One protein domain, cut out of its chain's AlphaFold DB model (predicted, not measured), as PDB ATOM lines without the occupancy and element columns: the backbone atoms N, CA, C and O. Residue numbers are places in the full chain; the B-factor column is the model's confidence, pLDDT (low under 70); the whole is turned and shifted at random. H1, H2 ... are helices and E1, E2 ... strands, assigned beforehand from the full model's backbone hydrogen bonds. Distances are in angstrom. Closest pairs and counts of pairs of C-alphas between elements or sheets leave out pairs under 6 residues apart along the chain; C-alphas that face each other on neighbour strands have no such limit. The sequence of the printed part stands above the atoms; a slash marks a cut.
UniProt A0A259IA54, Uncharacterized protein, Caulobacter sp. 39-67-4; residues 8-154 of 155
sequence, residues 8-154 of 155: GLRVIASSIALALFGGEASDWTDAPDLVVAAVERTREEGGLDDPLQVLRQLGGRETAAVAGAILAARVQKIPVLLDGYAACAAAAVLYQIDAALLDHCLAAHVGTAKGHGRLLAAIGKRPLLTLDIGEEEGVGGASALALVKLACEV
ATOM      1  N   GLY A   8      59.915 104.593  68.965       80.69
ATOM      2  CA  GLY A   8      60.010 103.135  69.033       80.69
ATOM      3  C   GLY A   8      58.819 102.364  68.450       80.69
ATOM      4  O   GLY A   8      59.051 101.407  67.719       80.69
ATOM      5  N   LEU A   9      57.565 102.772  68.691       85.56
ATOM      6  CA  LEU A   9      56.386 102.035  68.197       85.56
ATOM      7  C   LEU A   9      56.303 102.048  66.669       85.56
ATOM      8  O   LEU A   9      56.008 101.029  66.051       85.56
ATOM      9  N   ARG A  10      56.652 103.180  66.048       90.75
ATOM     10  CA  ARG A  10      56.712 103.292  64.585       90.75
ATOM     11  C   ARG A  10      57.822 102.435  63.988       90.75
ATOM     12  O   ARG A  10      57.607 101.836  62.942       90.75
ATOM     13  N   VAL A  11      58.983 102.344  64.643       94.38
ATOM     14  CA  VAL A  11      60.069 101.448  64.206       94.38
ATOM     15  C   VAL A  11      59.625  99.990  64.300       94.38
ATOM     16  O   VAL A  11      59.792  99.264  63.330       94.38
ATOM     17  N   ILE A  12      58.972  99.583  65.395       96.00
ATOM     18  CA  ILE A  12      58.391  98.236  65.543       96.00
ATOM     19  C   ILE A  12      57.388  97.942  64.418       96.00
ATOM     20  O   ILE A  12      57.498  96.921  63.741       96.00
ATOM     21  N   ALA A  13      56.445  98.857  64.175       97.19
ATOM     22  CA  ALA A  13      55.449  98.720  63.115       97.19
ATOM     23  C   ALA A  13      56.096  98.590  61.727       97.19
ATOM     24  O   ALA A  13      55.695  97.740  60.933       97.19
ATOM     25  N   SER A  14      57.133  99.391  61.466       97.81
ATOM     26  CA  SER A  14      57.900  99.361  60.217       97.81
ATOM     27  C   SER A  14      58.668  98.052  60.042       97.81
ATOM     28  O   SER A  14      58.671  97.495  58.950       97.81
ATOM     29  N   SER A  15      59.293  97.540  61.107       98.12
ATOM     30  CA  SER A  15      60.015  96.263  61.089       98.12
ATOM     31  C   SER A  15      59.084  95.093  60.816       98.12
ATOM     32  O   SER A  15      59.403  94.254  59.983       98.12
ATOM     33  N   ILE A  16      57.910  95.064  61.453       98.44
ATOM     34  CA  ILE A  16      56.881  94.061  61.158       98.44
ATOM     35  C   ILE A  16      56.428  94.185  59.699       98.44
ATOM     36  O   ILE A  16      56.378  93.185  58.992       98.44
ATOM     37  N   ALA A  17      56.134  95.397  59.221       98.50
ATOM     38  CA  ALA A  17      55.679  95.600  57.849       98.50
ATOM     39  C   ALA A  17      56.726  95.158  56.811       98.50
ATOM     40  O   ALA A  17      56.385  94.436  55.874       98.50
ATOM     41  N   LEU A  18      57.998  95.521  57.009       98.56
ATOM     42  CA  LEU A  18      59.095  95.086  56.147       98.56
ATOM     43  C   LEU A  18      59.283  93.564  56.196       98.56
ATOM     44  O   LEU A  18      59.442  92.941  55.151       98.56
ATOM     45  N   ALA A  19      59.236  92.955  57.383       98.38
ATOM     46  CA  ALA A  19      59.381  91.510  57.539       98.38
ATOM     47  C   ALA A  19      58.269  90.723  56.831       98.38
ATOM     48  O   ALA A  19      58.549  89.705  56.208       98.38
ATOM     49  N   LEU A  20      57.021  91.196  56.910       98.25
ATOM     50  CA  LEU A  20      55.863  90.490  56.358       98.25
ATOM     51  C   LEU A  20      55.665  90.719  54.854       98.25
ATOM     52  O   LEU A  20      55.228  89.804  54.162       98.25
ATOM     53  N   PHE A  21      55.951  91.923  54.348       98.06
ATOM     54  CA  PHE A  21      55.617  92.309  52.969       98.06
ATOM     55  C   PHE A  21      56.833  92.623  52.089       98.06
ATOM     56  O   PHE A  21      56.674  92.839  50.886       98.06
ATOM     57  N   GLY A  22      58.041  92.653  52.654       96.50
ATOM     58  CA  GLY A  22      59.268  92.964  51.926       96.50
ATOM     59  C   GLY A  22      59.305  94.386  51.353       96.50
ATOM     60  O   GLY A  22      58.649  95.312  51.846       96.50
ATOM     61  N   GLY A  23      60.094  94.559  50.293       95.81
ATOM     62  CA  GLY A  23      60.393  95.863  49.694       95.81
ATOM     63  C   GLY A  23      61.575  96.563  50.363       95.81
ATOM     64  O   GLY A  23      62.363  95.937  51.067       95.81
ATOM     65  N   GLU A  24      61.693  97.869  50.136       96.94
ATOM     66  CA  GLU A  24      62.782  98.673  50.690       96.94
ATOM     67  C   GLU A  24      62.398  99.213  52.070       96.94
ATOM     68  O   GLU A  24      61.275  99.669  52.285       96.94
ATOM     69  N   ALA A  25      63.331  99.246  53.025       96.31
ATOM     70  CA  ALA A  25      63.049  99.799  54.357       96.31
ATOM     71  C   ALA A  25      62.596 101.270  54.300       96.31
ATOM     72  O   ALA A  25      61.791 101.723  55.116       96.31
ATOM     73  N   SER A  26      63.068 102.010  53.296       95.44
ATOM     74  CA  SER A  26      62.669 103.390  53.036       95.44
ATOM     75  C   SER A  26      61.203 103.535  52.615       95.44
ATOM     76  O   SER A  26      60.679 104.637  52.747       95.44
ATOM     77  N   ASP A  27      60.516 102.470  52.190       96.44
ATOM     78  CA  ASP A  27      59.069 102.488  51.930       96.44
ATOM     79  C   ASP A  27      58.250 102.518  53.230       96.44
ATOM     80  O   ASP A  27      57.114 103.002  53.253       96.44
ATOM     81  N   TRP A  28      58.829 101.995  54.313       97.31
ATOM     82  CA  TRP A  28      58.139 101.744  55.576       97.31
ATOM     83  C   TRP A  28      58.514 102.731  56.676       97.31
ATOM     84  O   TRP A  28      57.744 102.913  57.608       97.31
ATOM     85  N   THR A  29      59.680 103.374  56.600       95.81
ATOM     86  CA  THR A  29      60.175 104.198  57.707       95.81
ATOM     87  C   THR A  29      61.052 105.369  57.270       95.81
ATOM     88  O   THR A  29      61.601 105.413  56.164       95.81
ATOM     89  N   ASP A  30      61.199 106.328  58.183       92.56
ATOM     90  CA  ASP A  30      62.202 107.396  58.122       92.56
ATOM     91  C   ASP A  30      63.531 106.993  58.786       92.56
ATOM     92  O   ASP A  30      64.503 107.741  58.716       92.56
ATOM     93  N   ALA A  31      63.594 105.820  59.426       92.38
ATOM     94  CA  ALA A  31      64.784 105.294  60.099       92.38
ATOM     95  C   ALA A  31      65.176 103.900  59.552       92.38
ATOM     96  O   ALA A  31      65.096 102.913  60.291       92.38
ATOM     97  N   PRO A  32      65.562 103.791  58.263       94.75
ATOM     98  CA  PRO A  32      65.735 102.507  57.579       94.75
ATOM     99  C   PRO A  32      66.799 101.617  58.224       94.75
ATOM    100  O   PRO A  32      66.553 100.428  58.390       94.75
ATOM    101  N   ASP A  33      67.927 102.176  58.668       95.19
ATOM    102  CA  ASP A  33      69.053 101.398  59.203       95.19
ATOM    103  C   ASP A  33      68.657 100.527  60.408       95.19
ATOM    104  O   ASP A  33      69.034  99.360  60.498       95.19
ATOM    105  N   LEU A  34      67.848 101.076  61.323       94.25
ATOM    106  CA  LEU A  34      67.370 100.348  62.503       94.25
ATOM    107  C   LEU A  34      66.384  99.240  62.130       94.25
ATOM    108  O   LEU A  34      66.417  98.160  62.718       94.25
ATOM    109  N   VAL A  35      65.510  99.514  61.162       96.75
ATOM    110  CA  VAL A  35      64.508  98.560  60.681       96.75
ATOM    111  C   VAL A  35      65.184  97.397  59.956       96.75
ATOM    112  O   VAL A  35      64.899  96.244  60.268       96.75
ATOM    113  N   VAL A  36      66.142  97.681  59.068       97.81
ATOM    114  CA  VAL A  36      66.936  96.657  58.370       97.81
ATOM    115  C   VAL A  36      67.690  95.789  59.371       97.81
ATOM    116  O   VAL A  36      67.566  94.569  59.336       97.81
ATOM    117  N   ALA A  37      68.408  96.396  60.321       96.75
ATOM    118  CA  ALA A  37      69.168  95.646  61.321       96.75
ATOM    119  C   ALA A  37      68.287  94.749  62.213       96.75
ATOM    120  O   ALA A  37      68.738  93.711  62.698       96.75
ATOM    121  N   ALA A  38      67.038  95.146  62.472       96.12
ATOM    122  CA  ALA A  38      66.086  94.315  63.199       96.12
ATOM    123  C   ALA A  38      65.609  93.130  62.343       96.12
ATOM    124  O   ALA A  38      65.671  91.990  62.802       96.12
ATOM    125  N   VAL A  39      65.187  93.384  61.100       97.62
ATOM    126  CA  VAL A  39      64.659  92.352  60.191       97.62
ATOM    127  C   VAL A  39      65.721  91.322  59.812       97.62
ATOM    128  O   VAL A  39      65.420  90.130  59.803       97.62
ATOM    129  N   GLU A  40      66.964  91.737  59.569       97.12
ATOM    130  CA  GLU A  40      68.048  90.809  59.222       97.12
ATOM    131  C   GLU A  40      68.392  89.858  60.372       97.12
ATOM    132  O   GLU A  40      68.549  88.662  60.156       97.12
ATOM    133  N   ARG A  41      68.370  90.332  61.620       95.75
ATOM    134  CA  ARG A  41      68.523  89.447  62.786       95.75
ATOM    135  C   ARG A  41      67.417  88.397  62.854       95.75
ATOM    136  O   ARG A  41      67.679  87.227  63.106       95.75
ATOM    137  N   THR A  42      66.174  88.802  62.597       96.31
ATOM    138  CA  THR A  42      65.043  87.867  62.556       96.31
ATOM    139  C   THR A  42      65.152  86.878  61.398       96.31
ATOM    140  O   THR A  42      64.751  85.723  61.543       96.31
ATOM    141  N   ARG A  43      65.731  87.293  60.265       95.69
ATOM    142  CA  ARG A  43      66.052  86.414  59.132       95.69
ATOM    143  C   ARG A  43      67.072  85.348  59.518       95.69
ATOM    144  O   ARG A  43      66.836  84.175  59.242       95.69
ATOM    145  N   GLU A  44      68.169  85.739  60.159       95.19
ATOM    146  CA  GLU A  44      69.237  84.829  60.599       95.19
ATOM    147  C   GLU A  44      68.728  83.767  61.588       95.19
ATOM    148  O   GLU A  44      69.149  82.613  61.532       95.19
ATOM    149  N   GLU A  45      67.768  84.124  62.444       93.38
ATOM    150  CA  GLU A  45      67.107  83.204  63.381       93.38
ATOM    151  C   GLU A  45      65.995  82.346  62.736       93.38
ATOM    152  O   GLU A  45      65.336  81.571  63.433       93.38
ATOM    153  N   GLY A  46      65.755  82.471  61.424       90.25
ATOM    154  CA  GLY A  46      64.724  81.716  60.698       90.25
ATOM    155  C   GLY A  46      63.288  82.133  61.036       90.25
ATOM    156  O   GLY A  46      62.366  81.328  60.942       90.25
ATOM    157  N   GLY A  47      63.082  83.378  61.479       88.00
ATOM    158  CA  GLY A  47      61.801  83.862  61.995       88.00
ATOM    159  C   GLY A  47      60.860  84.507  60.979       88.00
ATOM    160  O   GLY A  47      59.765  84.895  61.373       88.00
ATOM    161  N   LEU A  48      61.263  84.679  59.716       92.38
ATOM    162  CA  LEU A  48      60.469  85.435  58.733       92.38
ATOM    163  C   LEU A  48      59.330  84.633  58.090       92.38
ATOM    164  O   LEU A  48      58.359  85.232  57.641       92.38
ATOM    165  N   ASP A  49      59.428  83.303  58.077       93.00
ATOM    166  CA  ASP A  49      58.444  82.440  57.409       93.00
ATOM    167  C   ASP A  49      57.186  82.179  58.261       93.00
ATOM    168  O   ASP A  49      56.188  81.662  57.762       93.00
ATOM    169  N   ASP A  50      57.213  82.544  59.546       96.62
ATOM    170  CA  ASP A  50      56.086  82.414  60.474       96.62
ATOM    171  C   ASP A  50      55.685  83.804  61.013       96.62
ATOM    172  O   ASP A  50      56.454  84.423  61.760       96.62
ATOM    173  N   PRO A  51      54.467  84.301  60.712       97.56
ATOM    174  CA  PRO A  51      53.988  85.589  61.212       97.56
ATOM    175  C   PRO A  51      54.028  85.712  62.742       97.56
ATOM    176  O   PRO A  51      54.251  86.803  63.278       97.56
ATOM    177  N   LEU A  52      53.847  84.612  63.478       96.94
ATOM    178  CA  LEU A  52      53.940  84.617  64.937       96.94
ATOM    179  C   LEU A  52      55.391  84.723  65.422       96.94
ATOM    180  O   LEU A  52      55.630  85.344  66.460       96.94
ATOM    181  N   GLN A  53      56.366  84.196  64.674       97.75
ATOM    182  CA  GLN A  53      57.785  84.439  64.953       97.75
ATOM    183  C   GLN A  53      58.163  85.892  64.672       97.75
ATOM    184  O   GLN A  53      58.857  86.497  65.492       97.75
ATOM    185  N   VAL A  54      57.639  86.484  63.596       98.19
ATOM    186  CA  VAL A  54      57.785  87.921  63.321       98.19
ATOM    187  C   VAL A  54      57.247  88.750  64.489       98.19
ATOM    188  O   VAL A  54      57.959  89.609  65.013       98.19
ATOM    189  N   LEU A  55      56.036  88.458  64.976       97.75
ATOM    190  CA  LEU A  55      55.467  89.142  66.142       97.75
ATOM    191  C   LEU A  55      56.310  88.942  67.408       97.75
ATOM    192  O   LEU A  55      56.482  89.885  68.181       97.75
ATOM    193  N   ARG A  56      56.846  87.736  67.624       96.94
ATOM    194  CA  ARG A  56      57.679  87.406  68.788       96.94
ATOM    195  C   ARG A  56      59.000  88.175  68.800       96.94
ATOM    196  O   ARG A  56      59.441  88.575  69.875       96.94
ATOM    197  N   GLN A  57      59.648  88.323  67.646       97.12
ATOM    198  CA  GLN A  57      61.012  88.853  67.549       97.12
ATOM    199  C   GLN A  57      61.065  90.357  67.271       97.12
ATOM    200  O   GLN A  57      61.908  91.051  67.835       97.12
ATOM    201  N   LEU A  58      60.168  90.860  66.416       97.19
ATOM    202  CA  LEU A  58      60.147  92.262  65.986       97.19
ATOM    203  C   LEU A  58      59.076  93.088  66.692       97.19
ATOM    204  O   LEU A  58      59.177  94.313  66.732       97.19
ATOM    205  N   GLY A  59      58.047  92.430  67.224       94.81
ATOM    206  CA  GLY A  59      56.989  93.080  67.979       94.81
ATOM    207  C   GLY A  59      57.388  93.434  69.410       94.81
ATOM    208  O   GLY A  59      58.552  93.506  69.798       94.81
ATOM    209  N   GLY A  60      56.366  93.646  70.229       92.88
ATOM    210  CA  GLY A  60      56.497  93.875  71.660       92.88
ATOM    211  C   GLY A  60      55.232  93.444  72.390       92.88
ATOM    212  O   GLY A  60      54.252  93.026  71.771       92.88
ATOM    213  N   ARG A  61      55.232  93.574  73.722       95.19
ATOM    214  CA  ARG A  61      54.074  93.198  74.556       95.19
ATOM    215  C   ARG A  61      52.801  93.933  74.140       95.19
ATOM    216  O   ARG A  61      51.741  93.324  74.097       95.19
ATOM    217  N   GLU A  62      52.926  95.212  73.800       94.44
ATOM    218  CA  GLU A  62      51.808  96.044  73.350       94.44
ATOM    219  C   GLU A  62      51.255  95.561  72.005       94.44
ATOM    220  O   GLU A  62      50.062  95.298  71.893       94.44
ATOM    221  N   THR A  63      52.116  95.337  71.006       96.31
ATOM    222  CA  THR A  63      51.702  94.816  69.693       96.31
ATOM    223  C   THR A  63      51.048  93.438  69.809       96.31
ATOM    224  O   THR A  63      50.015  93.192  69.189       96.31
ATOM    225  N   ALA A  64      51.604  92.553  70.641       97.69
ATOM    226  CA  ALA A  64      51.029  91.236  70.904       97.69
ATOM    227  C   ALA A  64      49.667  91.332  71.609       97.69
ATOM    228  O   ALA A  64      48.741  90.601  71.258       97.69
ATOM    229  N   ALA A  65      49.513  92.262  72.556       98.00
ATOM    230  CA  ALA A  65      48.237  92.522  73.215       98.00
ATOM    231  C   ALA A  65      47.179  93.039  72.227       98.00
ATOM    232  O   ALA A  65      46.042  92.573  72.265       98.00
ATOM    233  N   VAL A  66      47.547  93.935  71.305       97.88
ATOM    234  CA  VAL A  66      46.637  94.430  70.259       97.88
ATOM    235  C   VAL A  66      46.223  93.304  69.309       97.88
ATOM    236  O   VAL A  66      45.033  93.153  69.041       97.88
ATOM    237  N   ALA A  67      47.160  92.468  68.848       98.50
ATOM    238  CA  ALA A  67      46.833  91.309  68.014       98.50
ATOM    239  C   ALA A  67      45.863  90.350  68.736       98.50
ATOM    240  O   ALA A  67      44.838  89.950  68.180       98.50
ATOM    241  N   GLY A  68      46.123  90.051  70.014       98.50
ATOM    242  CA  GLY A  68      45.220  89.256  70.848       98.50
ATOM    243  C   GLY A  68      43.836  89.893  71.020       98.50
ATOM    244  O   GLY A  68      42.824  89.200  70.929       98.50
ATOM    245  N   ALA A  69      43.768  91.213  71.207       98.62
ATOM    246  CA  ALA A  69      42.510  91.947  71.324       98.62
ATOM    247  C   ALA A  69      41.688  91.902  70.026       98.62
ATOM    248  O   ALA A  69      40.475  91.697  70.082       98.62
ATOM    249  N   ILE A  70      42.335  92.021  68.860       98.69
ATOM    250  CA  ILE A  70      41.675  91.890  67.551       98.69
ATOM    251  C   ILE A  70      41.050  90.495  67.410       98.69
ATOM    252  O   ILE A  70      39.874  90.387  67.050       98.69
ATOM    253  N   LEU A  71      41.791  89.436  67.751       98.38
ATOM    254  CA  LEU A  71      41.285  88.058  67.723       98.38
ATOM    255  C   LEU A  71      40.120  87.849  68.699       98.38
ATOM    256  O   LEU A  71      39.084  87.295  68.329       98.38
ATOM    257  N   ALA A  72      40.254  88.328  69.935       98.75
ATOM    258  CA  ALA A  72      39.203  88.223  70.940       98.75
ATOM    259  C   ALA A  72      37.923  88.954  70.503       98.75
ATOM    260  O   ALA A  72      36.820  88.442  70.712       98.75
ATOM    261  N   ALA A  73      38.052  90.119  69.862       98.69
ATOM    262  CA  ALA A  73      36.927  90.854  69.294       98.69
ATOM    263  C   ALA A  73      36.258  90.078  68.150       98.69
ATOM    264  O   ALA A  73      35.029  90.041  68.077       98.69
ATOM    265  N   ARG A  74      37.036  89.380  67.306       98.19
ATOM    266  CA  ARG A  74      36.492  88.530  66.234       98.19
ATOM    267  C   ARG A  74      35.614  87.417  66.795       98.19
ATOM    268  O   ARG A  74      34.483  87.258  66.339       98.19
ATOM    269  N   VAL A  75      36.103  86.699  67.809       98.19
ATOM    270  CA  VAL A  75      35.358  85.624  68.496       98.19
ATOM    271  C   VAL A  75      34.054  86.154  69.098       98.19
ATOM    272  O   VAL A  75      33.013  85.508  69.004       98.19
ATOM    273  N   GLN A  76      34.091  87.364  69.655       98.44
ATOM    274  CA  GLN A  76      32.932  88.026  70.256       98.44
ATOM    275  C   GLN A  76      32.023  88.736  69.241       98.44
ATOM    276  O   GLN A  76      31.012  89.313  69.636       98.44
ATOM    277  N   LYS A  77      32.344  88.686  67.940       97.94
ATOM    278  CA  LYS A  77      31.610  89.376  66.863       97.94
ATOM    279  C   LYS A  77      31.536  90.898  67.063       97.94
ATOM    280  O   LYS A  77      30.552  91.528  66.686       97.94
ATOM    281  N   ILE A  78      32.579  91.487  67.643       98.31
ATOM    282  CA  ILE A  78      32.693  92.929  67.883       98.31
ATOM    283  C   ILE A  78      33.532  93.546  66.757       98.31
ATOM    284  O   ILE A  78      34.674  93.124  66.587       98.31
ATOM    285  N   PRO A  79      33.025  94.527  65.988       97.50
ATOM    286  CA  PRO A  79      33.829  95.207  64.979       97.50
ATOM    287  C   PRO A  79      34.942  96.047  65.622       97.50
ATOM    288  O   PRO A  79      34.752  96.639  66.684       97.50
ATOM    289  N   VAL A  80      36.097  96.125  64.961       98.44
ATOM    290  CA  VAL A  80      37.286  96.842  65.453       98.44
ATOM    291  C   VAL A  80      37.639  97.993  64.518       98.44
ATOM    292  O   VAL A  80      37.704  97.816  63.304       98.44
ATOM    293  N   LEU A  81      37.926  99.161  65.091       98.12
ATOM    294  CA  LEU A  81      38.526 100.289  64.382       98.12
ATOM    295  C   LEU A  81      40.039 100.278  64.624       98.12
ATOM    296  O   LEU A  81      40.482 100.434  65.760       98.12
ATOM    297  N   LEU A  82      40.824 100.070  63.567       97.88
ATOM    298  CA  LEU A  82      42.286 100.103  63.619       97.88
ATOM    299  C   LEU A  82      42.758 101.559  63.623       97.88
ATOM    300  O   LEU A  82      42.501 102.284  62.660       97.88
ATOM    301  N   ASP A  83      43.426 101.968  64.700       95.19
ATOM    302  CA  ASP A  83      43.924 103.330  64.904       95.19
ATOM    303  C   ASP A  83      45.452 103.388  64.826       95.19
ATOM    304  O   ASP A  83      46.147 102.747  65.613       95.19
ATOM    305  N   GLY A  84      45.978 104.172  63.889       93.94
ATOM    306  CA  GLY A  84      47.414 104.372  63.750       93.94
ATOM    307  C   GLY A  84      48.183 103.216  63.103       93.94
ATOM    308  O   GLY A  84      47.662 102.135  62.800       93.94
ATOM    309  N   TYR A  85      49.472 103.471  62.878       96.31
ATOM    310  CA  TYR A  85      50.357 102.551  62.179       96.31
ATOM    311  C   TYR A  85      50.658 101.303  63.015       96.31
ATOM    312  O   TYR A  85      50.649 100.190  62.484       96.31
ATOM    313  N   ALA A  86      50.852 101.459  64.328       95.44
ATOM    314  CA  ALA A  86      51.141 100.346  65.230       95.44
ATOM    315  C   ALA A  86      49.998  99.318  65.311       95.44
ATOM    316  O   ALA A  86      50.254  98.112  65.246       95.44
ATOM    317  N   ALA A  87      48.738  99.764  65.397       96.94
ATOM    318  CA  ALA A  87      47.593  98.851  65.412       96.94
ATOM    319  C   ALA A  87      47.440  98.113  64.075       96.94
ATOM    320  O   ALA A  87      47.164  96.912  64.054       96.94
ATOM    321  N   CYS A  88      47.682  98.805  62.957       98.12
ATOM    322  CA  CYS A  88      47.681  98.182  61.637       98.12
ATOM    323  C   CYS A  88      48.800  97.141  61.487       98.12
ATOM    324  O   CYS A  88      48.577  96.112  60.856       98.12
ATOM    325  N   ALA A  89      49.976  97.351  62.088       98.25
ATOM    326  CA  ALA A  89      51.060  96.366  62.069       98.25
ATOM    327  C   ALA A  89      50.714  95.103  62.874       98.25
ATOM    328  O   ALA A  89      50.973  93.993  62.415       98.25
ATOM    329  N   ALA A  90      50.056  95.251  64.029       98.38
ATOM    330  CA  ALA A  90      49.518  94.108  64.769       98.38
ATOM    331  C   ALA A  90      48.464  93.344  63.946       98.38
ATOM    332  O   ALA A  90      48.481  92.115  63.897       98.38
ATOM    333  N   ALA A  91      47.576  94.067  63.256       98.62
ATOM    334  CA  ALA A  91      46.590  93.473  62.359       98.62
ATOM    335  C   ALA A  91      47.245  92.749  61.169       98.62
ATOM    336  O   ALA A  91      46.779  91.686  60.773       98.62
ATOM    337  N   ALA A  92      48.344  93.279  60.629       98.69
ATOM    338  CA  ALA A  92      49.063  92.680  59.508       98.69
ATOM    339  C   ALA A  92      49.659  91.302  59.826       98.69
ATOM    340  O   ALA A  92      49.658  90.430  58.962       98.69
ATOM    341  N   VAL A  93      50.098  91.071  61.067       98.62
ATOM    342  CA  VAL A  93      50.504  89.728  61.513       98.62
ATOM    343  C   VAL A  93      49.341  88.746  61.363       98.62
ATOM    344  O   VAL A  93      49.516  87.668  60.806       98.62
ATOM    345  N   LEU A  94      48.147  89.126  61.826       98.69
ATOM    346  CA  LEU A  94      46.955  88.282  61.716       98.69
ATOM    347  C   LEU A  94      46.535  88.086  60.258       98.69
ATOM    348  O   LEU A  94      46.163  86.982  59.883       98.69
ATOM    349  N   TYR A  95      46.649  89.128  59.436       98.69
ATOM    350  CA  TYR A  95      46.374  89.058  58.003       98.69
ATOM    351  C   TYR A  95      47.238  88.009  57.293       98.69
ATOM    352  O   TYR A  95      46.730  87.264  56.462       98.69
ATOM    353  N   GLN A  96      48.523  87.920  57.651       98.38
ATOM    354  CA  GLN A  96      49.440  86.926  57.086       98.38
ATOM    355  C   GLN A  96      49.149  85.496  57.559       98.38
ATOM    356  O   GLN A  96      49.547  84.548  56.890       98.38
ATOM    357  N   ILE A  97      48.461  85.329  58.693       98.12
ATOM    358  CA  ILE A  97      47.964  84.020  59.140       98.12
ATOM    359  C   ILE A  97      46.721  83.641  58.329       98.12
ATOM    360  O   ILE A  97      46.660  82.551  57.766       98.12
ATOM    361  N   ASP A  98      45.732  84.534  58.282       98.19
ATOM    362  CA  ASP A  98      44.520  84.407  57.474       98.19
ATOM    363  C   ASP A  98      43.856  85.785  57.322       98.19
ATOM    364  O   ASP A  98      43.475  86.432  58.304       98.19
ATOM    365  N   ALA A  99      43.663  86.227  56.078       97.81
ATOM    366  CA  ALA A  99      43.039  87.507  55.762       97.81
ATOM    367  C   ALA A  99      41.628  87.665  56.369       97.81
ATOM    368  O   ALA A  99      41.259  88.772  56.773       97.81
ATOM    369  N   ALA A 100      40.864  86.573  56.505       97.94
ATOM    370  CA  ALA A 100      39.507  86.581  57.061       97.94
ATOM    371  C   ALA A 100      39.468  86.941  58.559       97.94
ATOM    372  O   ALA A 100      38.419  87.320  59.103       97.94
ATOM    373  N   LEU A 101      40.614  86.874  59.250       98.25
ATOM    374  CA  LEU A 101      40.741  87.338  60.631       98.25
ATOM    375  C   LEU A 101      40.541  88.845  60.759       98.25
ATOM    376  O   LEU A 101      40.266  89.300  61.864       98.25
ATOM    377  N   LEU A 102      40.645  89.608  59.667       98.56
ATOM    378  CA  LEU A 102      40.423  91.052  59.662       98.56
ATOM    379  C   LEU A 102      39.056  91.466  59.102       98.56
ATOM    380  O   LEU A 102      38.813  92.665  58.958       98.56
ATOM    381  N   ASP A 103      38.148  90.547  58.778       98.19
ATOM    382  CA  ASP A 103      36.843  90.888  58.182       98.19
ATOM    383  C   ASP A 103      35.970  91.775  59.086       98.19
ATOM    384  O   ASP A 103      35.135  92.538  58.607       98.19
ATOM    385  N   HIS A 104      36.171  91.704  60.403       98.38
ATOM    386  CA  HIS A 104      35.509  92.559  61.394       98.38
ATOM    387  C   HIS A 104      36.240  93.890  61.633       98.38
ATOM    388  O   HIS A 104      35.766  94.707  62.423       98.38
ATOM    389  N   CYS A 105      37.386  94.123  60.990       98.62
ATOM    390  CA  CYS A 105      38.184  95.333  61.155       98.62
ATOM    391  C   CYS A 105      37.896  96.372  60.062       98.62
ATOM    392  O   CYS A 105      37.900  96.067  58.864       98.62
ATOM    393  N   LEU A 106      37.784  97.631  60.474       98.31
ATOM    394  CA  LEU A 106      37.808  98.818  59.623       98.31
ATOM    395  C   LEU A 106      39.044  99.657  59.965       98.31
ATOM    396  O   LEU A 106      39.429  99.754  61.128       98.31
ATOM    397  N   ALA A 107      39.661 100.289  58.967       98.12
ATOM    398  CA  ALA A 107      40.740 101.240  59.215       98.12
ATOM    399  C   ALA A 107      40.151 102.605  59.586       98.12
ATOM    400  O   ALA A 107      39.423 103.204  58.793       98.12
ATOM    401  N   ALA A 108      40.449 103.097  60.789       97.75
ATOM    402  CA  ALA A 108      39.890 104.350  61.287       97.75
ATOM    403  C   ALA A 108      40.409 105.547  60.486       97.75
ATOM    404  O   ALA A 108      39.634 106.371  60.001       97.75
ATOM    405  N   HIS A 109      41.725 105.617  60.306       97.12
ATOM    406  CA  HIS A 109      42.374 106.697  59.582       97.12
ATOM    407  C   HIS A 109      43.689 106.234  58.954       97.12
ATOM    408  O   HIS A 109      44.220 105.184  59.310       97.12
ATOM    409  N   VAL A 110      44.232 107.050  58.054       96.56
ATOM    410  CA  VAL A 110      45.656 107.017  57.715       96.56
ATOM    411  C   VAL A 110      46.353 108.187  58.408       96.56
ATOM    412  O   VAL A 110      45.866 109.319  58.399       96.56
ATOM    413  N   GLY A 111      47.454 107.883  59.085       92.62
ATOM    414  CA  GLY A 111      48.258 108.855  59.822       92.62
ATOM    415  C   GLY A 111      49.487 109.318  59.047       92.62
ATOM    416  O   GLY A 111      49.725 108.894  57.920       92.62
ATOM    417  N   THR A 112      50.301 110.156  59.686       93.44
ATOM    418  CA  THR A 112      51.500 110.756  59.068       93.44
ATOM    419  C   THR A 112      52.737 109.862  59.089       93.44
ATOM    420  O   THR A 112      53.769 110.229  58.531       93.44
ATOM    421  N   ALA A 113      52.671 108.698  59.745       92.81
ATOM    422  CA  ALA A 113      53.775 107.751  59.748       92.81
ATOM    423  C   ALA A 113      54.043 107.242  58.326       92.81
ATOM    424  O   ALA A 113      53.141 106.750  57.637       92.81
ATOM    425  N   LYS A 114      55.306 107.336  57.906       92.69
ATOM    426  CA  LYS A 114      55.770 106.730  56.664       92.69
ATOM    427  C   LYS A 114      55.436 105.238  56.679       92.69
ATOM    428  O   LYS A 114      55.488 104.610  57.727       92.69
ATOM    429  N   GLY A 115      54.973 104.711  55.551       96.06
ATOM    430  CA  GLY A 115      54.525 103.321  55.450       96.06
ATOM    431  C   GLY A 115      53.090 103.034  55.908       96.06
ATOM    432  O   GLY A 115      52.556 102.006  55.500       96.06
ATOM    433  N   HIS A 116      52.403 103.910  56.659       97.12
ATOM    434  CA  HIS A 116      51.051 103.601  57.161       97.12
ATOM    435  C   HIS A 116      50.043 103.382  56.020       97.12
ATOM    436  O   HIS A 116      49.380 102.347  55.966       97.12
ATOM    437  N   GLY A 117      49.982 104.294  55.045       97.75
ATOM    438  CA  GLY A 117      49.117 104.123  53.871       97.75
ATOM    439  C   GLY A 117      49.468 102.884  53.036       97.75
ATOM    440  O   GLY A 117      48.576 102.185  52.557       97.75
ATOM    441  N   ARG A 118      50.764 102.566  52.916       98.25
ATOM    442  CA  ARG A 118      51.243 101.363  52.220       98.25
ATOM    443  C   ARG A 118      50.808 100.090  52.941       98.25
ATOM    444  O   ARG A 118      50.361  99.150  52.294       98.25
ATOM    445  N   LEU A 119      50.898 100.074  54.268       98.56
ATOM    446  CA  LEU A 119      50.487  98.935  55.078       98.56
ATOM    447  C   LEU A 119      48.986  98.693  54.963       98.56
ATOM    448  O   LEU A 119      48.577  97.561  54.743       98.56
ATOM    449  N   LEU A 120      48.181  99.756  55.044       98.50
ATOM    450  CA  LEU A 120      46.735  99.686  54.832       98.50
ATOM    451  C   LEU A 120      46.390  99.082  53.465       98.50
ATOM    452  O   LEU A 120      45.537  98.197  53.387       98.50
ATOM    453  N   ALA A 121      47.092  99.497  52.408       98.25
ATOM    454  CA  ALA A 121      46.934  98.910  51.082       98.25
ATOM    455  C   ALA A 121      47.317  97.419  51.056       98.25
ATOM    456  O   ALA A 121      46.576  96.622  50.488       98.25
ATOM    457  N   ALA A 122      48.420  97.035  51.709       98.38
ATOM    458  CA  ALA A 122      48.884  95.647  51.777       98.38
ATOM    459  C   ALA A 122      47.881  94.714  52.479       98.38
ATOM    460  O   ALA A 122      47.680  93.592  52.030       98.38
ATOM    461  N   ILE A 123      47.199  95.188  53.527       98.50
ATOM    462  CA  ILE A 123      46.164  94.417  54.243       98.50
ATOM    463  C   ILE A 123      44.747  94.613  53.672       98.50
ATOM    464  O   ILE A 123      43.761  94.213  54.294       98.50
ATOM    465  N   GLY A 124      44.615  95.264  52.510       97.81
ATOM    466  CA  GLY A 124      43.334  95.460  51.825       97.81
ATOM    467  C   GLY A 124      42.342  96.357  52.574       97.81
ATOM    468  O   GLY A 124      41.129  96.186  52.438       97.81
ATOM    469  N   LYS A 125      42.819  97.307  53.387       98.06
ATOM    470  CA  LYS A 125      41.973  98.217  54.170       98.06
ATOM    471  C   LYS A 125      42.027  99.636  53.620       98.06
ATOM    472  O   LYS A 125      43.082 100.249  53.508       98.06
ATOM    473  N   ARG A 126      40.850 100.193  53.332       97.44
ATOM    474  CA  ARG A 126      40.684 101.613  53.010       97.44
ATOM    475  C   ARG A 126      40.381 102.390  54.300       97.44
ATOM    476  O   ARG A 126      39.439 102.002  54.992       97.44
ATOM    477  N   PRO A 127      41.125 103.460  54.628       97.25
ATOM    478  CA  PRO A 127      40.843 104.268  55.811       97.25
ATOM    479  C   PRO A 127      39.530 105.043  55.653       97.25
ATOM    480  O   PRO A 127      39.208 105.514  54.559       97.25
ATOM    481  N   LEU A 128      38.787 105.200  56.752       97.38
ATOM    482  CA  LEU A 128      37.586 106.041  56.799       97.38
ATOM    483  C   LEU A 128      37.933 107.535  56.753       97.38
ATOM    484  O   LEU A 128      37.188 108.318  56.170       97.38
ATOM    485  N   LEU A 129      39.060 107.920  57.361       96.62
ATOM    486  CA  LEU A 129      39.487 109.308  57.514       96.62
ATOM    487  C   LEU A 129      40.918 109.539  57.003       96.62
ATOM    488  O   LEU A 129      41.828 108.755  57.271       96.62
ATOM    489  N   THR A 130      41.131 110.678  56.347       95.44
ATOM    490  CA  THR A 130      42.459 111.184  55.961       95.44
ATOM    491  C   THR A 130      42.580 112.613  56.477       95.44
ATOM    492  O   THR A 130      42.172 113.555  55.805       95.44
ATOM    493  N   LEU A 131      43.048 112.754  57.720       92.56
ATOM    494  CA  LEU A 131      43.067 114.021  58.470       92.56
ATOM    495  C   LEU A 131      44.463 114.371  59.018       92.56
ATOM    496  O   LEU A 131      44.571 115.172  59.940       92.56
ATOM    497  N   ASP A 132      45.516 113.718  58.517       90.50
ATOM    498  CA  ASP A 132      46.908 113.915  58.955       90.50
ATOM    499  C   ASP A 132      47.122 113.786  60.478       90.50
ATOM    500  O   ASP A 132      47.989 114.424  61.081       90.50
ATOM    501  N   ILE A 133      46.344 112.906  61.118       90.69
ATOM    502  CA  ILE A 133      46.480 112.597  62.545       90.69
ATOM    503  C   ILE A 133      47.774 111.796  62.746       90.69
ATOM    504  O   ILE A 133      47.901 110.666  62.275       90.69
ATOM    505  N   GLY A 134      48.752 112.398  63.423       85.81
ATOM    506  CA  GLY A 134      50.032 111.756  63.745       85.81
ATOM    507  C   GLY A 134      50.080 111.068  65.113       85.81
ATOM    508  O   GLY A 134      51.015 110.303  65.363       85.81
ATOM    509  N   GLU A 135      49.117 111.358  65.986       84.94
ATOM    510  CA  GLU A 135      49.000 110.750  67.313       84.94
ATOM    511  C   GLU A 135      48.423 109.339  67.198       84.94
ATOM    512  O   GLU A 135      47.429 109.144  66.503       84.94
ATOM    513  N   GLU A 136      49.017 108.370  67.894       82.44
ATOM    514  CA  GLU A 136      48.576 106.964  67.881       82.44
ATOM    515  C   GLU A 136      48.092 106.537  69.276       82.44
ATOM    516  O   GLU A 136      48.462 105.486  69.790       82.44
ATOM    517  N   GLU A 137      47.294 107.400  69.915       88.00
ATOM    518  CA  GLU A 137      46.746 107.207  71.270       88.00
ATOM    519  C   GLU A 137      45.217 106.981  71.278       88.00
ATOM    520  O   GLU A 137      44.560 107.148  72.305       88.00
ATOM    521  N   GLY A 138      44.606 106.626  70.144       89.19
ATOM    522  CA  GLY A 138      43.156 106.426  70.025       89.19
ATOM    523  C   GLY A 138      42.414 107.577  69.345       89.19
ATOM    524  O   GLY A 138      41.196 107.493  69.185       89.19
ATOM    525  N   VAL A 139      43.098 108.661  68.958       93.44
ATOM    526  CA  VAL A 139      42.452 109.878  68.433       93.44
ATOM    527  C   VAL A 139      41.763 109.608  67.097       93.44
ATOM    528  O   VAL A 139      40.588 109.943  66.944       93.44
ATOM    529  N   GLY A 140      42.444 108.961  66.146       94.00
ATOM    530  CA  GLY A 140      41.854 108.622  64.850       94.00
ATOM    531  C   GLY A 140      40.703 107.623  64.989       94.00
ATOM    532  O   GLY A 140      39.653 107.792  64.369       94.00
ATOM    533  N   GLY A 141      40.855 106.644  65.880       95.44
ATOM    534  CA  GLY A 141      39.832 105.673  66.265       95.44
ATOM    535  C   GLY A 141      38.581 106.336  66.836       95.44
ATOM    536  O   GLY A 141      37.472 106.062  66.378       95.44
ATOM    537  N   ALA A 142      38.743 107.253  67.791       95.69
ATOM    538  CA  ALA A 142      37.643 108.006  68.388       95.69
ATOM    539  C   ALA A 142      36.943 108.916  67.365       95.69
ATOM    540  O   ALA A 142      35.711 108.979  67.343       95.69
ATOM    541  N   SER A 143      37.699 109.576  66.480       95.38
ATOM    542  CA  SER A 143      37.133 110.361  65.377       95.38
ATOM    543  C   SER A 143      36.322 109.491  64.413       95.38
ATOM    544  O   SER A 143      35.188 109.835  64.076       95.38
ATOM    545  N   ALA A 144      36.855 108.338  64.003       96.88
ATOM    546  CA  ALA A 144      36.160 107.408  63.117       96.88
ATOM    547  C   ALA A 144      34.914 106.801  63.777       96.88
ATOM    548  O   ALA A 144      33.897 106.601  63.115       96.88
ATOM    549  N   LEU A 145      34.951 106.563  65.091       97.19
ATOM    550  CA  LEU A 145      33.805 106.059  65.842       97.19
ATOM    551  C   LEU A 145      32.609 107.016  65.777       97.19
ATOM    552  O   LEU A 145      31.475 106.551  65.678       97.19
ATOM    553  N   ALA A 146      32.836 108.332  65.803       96.12
ATOM    554  CA  ALA A 146      31.760 109.311  65.644       96.12
ATOM    555  C   ALA A 146      31.066 109.174  64.277       96.12
ATOM    556  O   ALA A 146      29.837 109.170  64.208       96.12
ATOM    557  N   LEU A 147      31.842 108.973  63.206       95.81
ATOM    558  CA  LEU A 147      31.314 108.736  61.860       95.81
ATOM    559  C   LEU A 147      30.529 107.417  61.772       95.81
ATOM    560  O   LEU A 147      29.438 107.383  61.207       95.81
ATOM    561  N   VAL A 148      31.056 106.338  62.354       96.31
ATOM    562  CA  VAL A 148      30.379 105.031  62.378       96.31
ATOM    563  C   VAL A 148      29.060 105.108  63.150       96.31
ATOM    564  O   VAL A 148      28.058 104.561  62.697       96.31
ATOM    565  N   LYS A 149      29.025 105.814  64.289       96.75
ATOM    566  CA  LYS A 149      27.784 106.041  65.047       96.75
ATOM    567  C   LYS A 149      26.742 106.778  64.214       96.75
ATOM    568  O   LYS A 149      25.612 106.310  64.136       96.75
ATOM    569  N   LEU A 150      27.145 107.855  63.538       96.94
ATOM    570  CA  LEU A 150      26.259 108.598  62.645       96.94
ATOM    571  C   LEU A 150      25.671 107.689  61.554       96.94
ATOM    572  O   LEU A 150      24.468 107.713  61.317       96.94
ATOM    573  N   ALA A 151      26.488 106.835  60.932       95.06
ATOM    574  CA  ALA A 151      26.016 105.894  59.915       95.06
ATOM    575  C   ALA A 151      24.986 104.878  60.448       95.06
ATOM    576  O   ALA A 151      24.122 104.432  59.701       95.06
ATOM    577  N   CYS A 152      25.049 104.517  61.732       94.75
ATOM    578  CA  CYS A 152      24.064 103.637  62.370       94.75
ATOM    579  C   CYS A 152      22.736 104.341  62.712       94.75
ATOM    580  O   CYS A 152      21.708 103.666  62.859       94.75
ATOM    581  N   GLU A 153      22.775 105.665  62.889       95.94
ATOM    582  CA  GLU A 153      21.627 106.517  63.221       95.94
ATOM    583  C   GLU A 153      20.852 106.957  61.977       95.94
ATOM    584  O   GLU A 153      19.624 107.021  62.015       95.94
ATOM    585  N   VAL A 154      21.551 107.223  60.870       89.69
ATOM    586  CA  VAL A 154      20.937 107.578  59.585       89.69
ATOM    587  C   VAL A 154      20.383 106.303  58.943       89.69
ATOM    588  O   VAL A 154      21.114 105.543  58.308       89.69
TER     589      VAL A 154
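Overview. This is residues 8 to 154 of the 155 residues of an uncharacterized protein of Caulobacter sp. 39-67-4 (UniProt A0A259IA54). Helix H6 runs through the middle, with the helices H1 to H4 gathered on one side of it and a small sheet of three strands on the other. H1, H4, H5 and H8 pack on H6, H3 lies beyond H1, and H9 covers the sheet's face opposite H8; residues 149 to 154, of which 149 to 153 belong to H9, stick out. The printed part has 147 residues with nine named helices and three named strands, in the order H1 H2 H3 H4 H5 E1 H6 H7 E2 H8 E3 H9; the sheet runs E1 E2 E3, all parallel. It is mostly helix and compact, with a radius of gyration of the C-alphas of 14.8 A and spans of 53 by 32 by 23 A.

Arrangement. H1, residues 8 to 21, touches H2, residues 25 to 28, closest at the C-alphas of Ser 14 and Trp 28, 5.2 A apart, with its residues 14 to 18 alone. H3, residues 32 to 44, touches H1 with residues 34 to 39 alone, the closest C-alphas being those of Ser 15 and Val 35, 5.1 A apart. H6, residues 84 to 97, is the hub, touching five helices. It touches H1 at a shallow tilt of 31 degrees, the same way; the closest C-alphas are those of Ala 13 and Ala 86, 5.1 A apart. H4, residues 51 to 58, touches H6, closest at the C-alphas of Pro 51 and Val 93, 5.4 A. H5, residues 61 to 75, touches H6 at a steep tilt of 62 degrees, closest at the C-alphas of Ala 67 and Ala 90, 5.1 A, and only grazes the sheet. E1, residues 80 to 82, and E2, residues 105 to 110, are parallel neighbours, with N 106 and O 80 at 2.8 A; H6 and H7, residues 99 to 102, come between them in a strand-helix-strand unit, two parallel neighbour strands joined through helices, with a right-handed crossover. H8, residues 116 to 122, touches H6, closest at the C-alphas of Tyr 85 and His 116, 5.2 A, and stands between E2 and E3, residues 127 to 130, in a second right-handed unit; N 128 and O 107 are 2.9 A apart. H9, residues 139 to 153, is on the sheet over E2 at a height of 8.4 A, slantwise to the strands at 53 degrees on the local plane. Every O i to N i+4 pair is within hydrogen-bond range in H1, H4, H5 and H8; H3 has 8 of 9, H6 9 of 10 and H9 10 of 11, while H2 and H7 are too short for such a pair.

Along the chain. H1 begins at C-alpha 8 (60.010, 103.135, 69.033) and is 19.9 A long. H3 measures 18.3 A, H5 21.1 A, H6 20.9 A and E2 14.3 A. H9, 21.7 A, ends at C-alpha 153 (21.627, 106.517, 63.221).

Size, cuts and confidence. The C-alphas of Glu 44 and Val 154 are the two farthest apart, 53.4 A. The printed part has no cut and no long link. Mean pLDDT of the printed part is 96.0, and no printed residue is under 70.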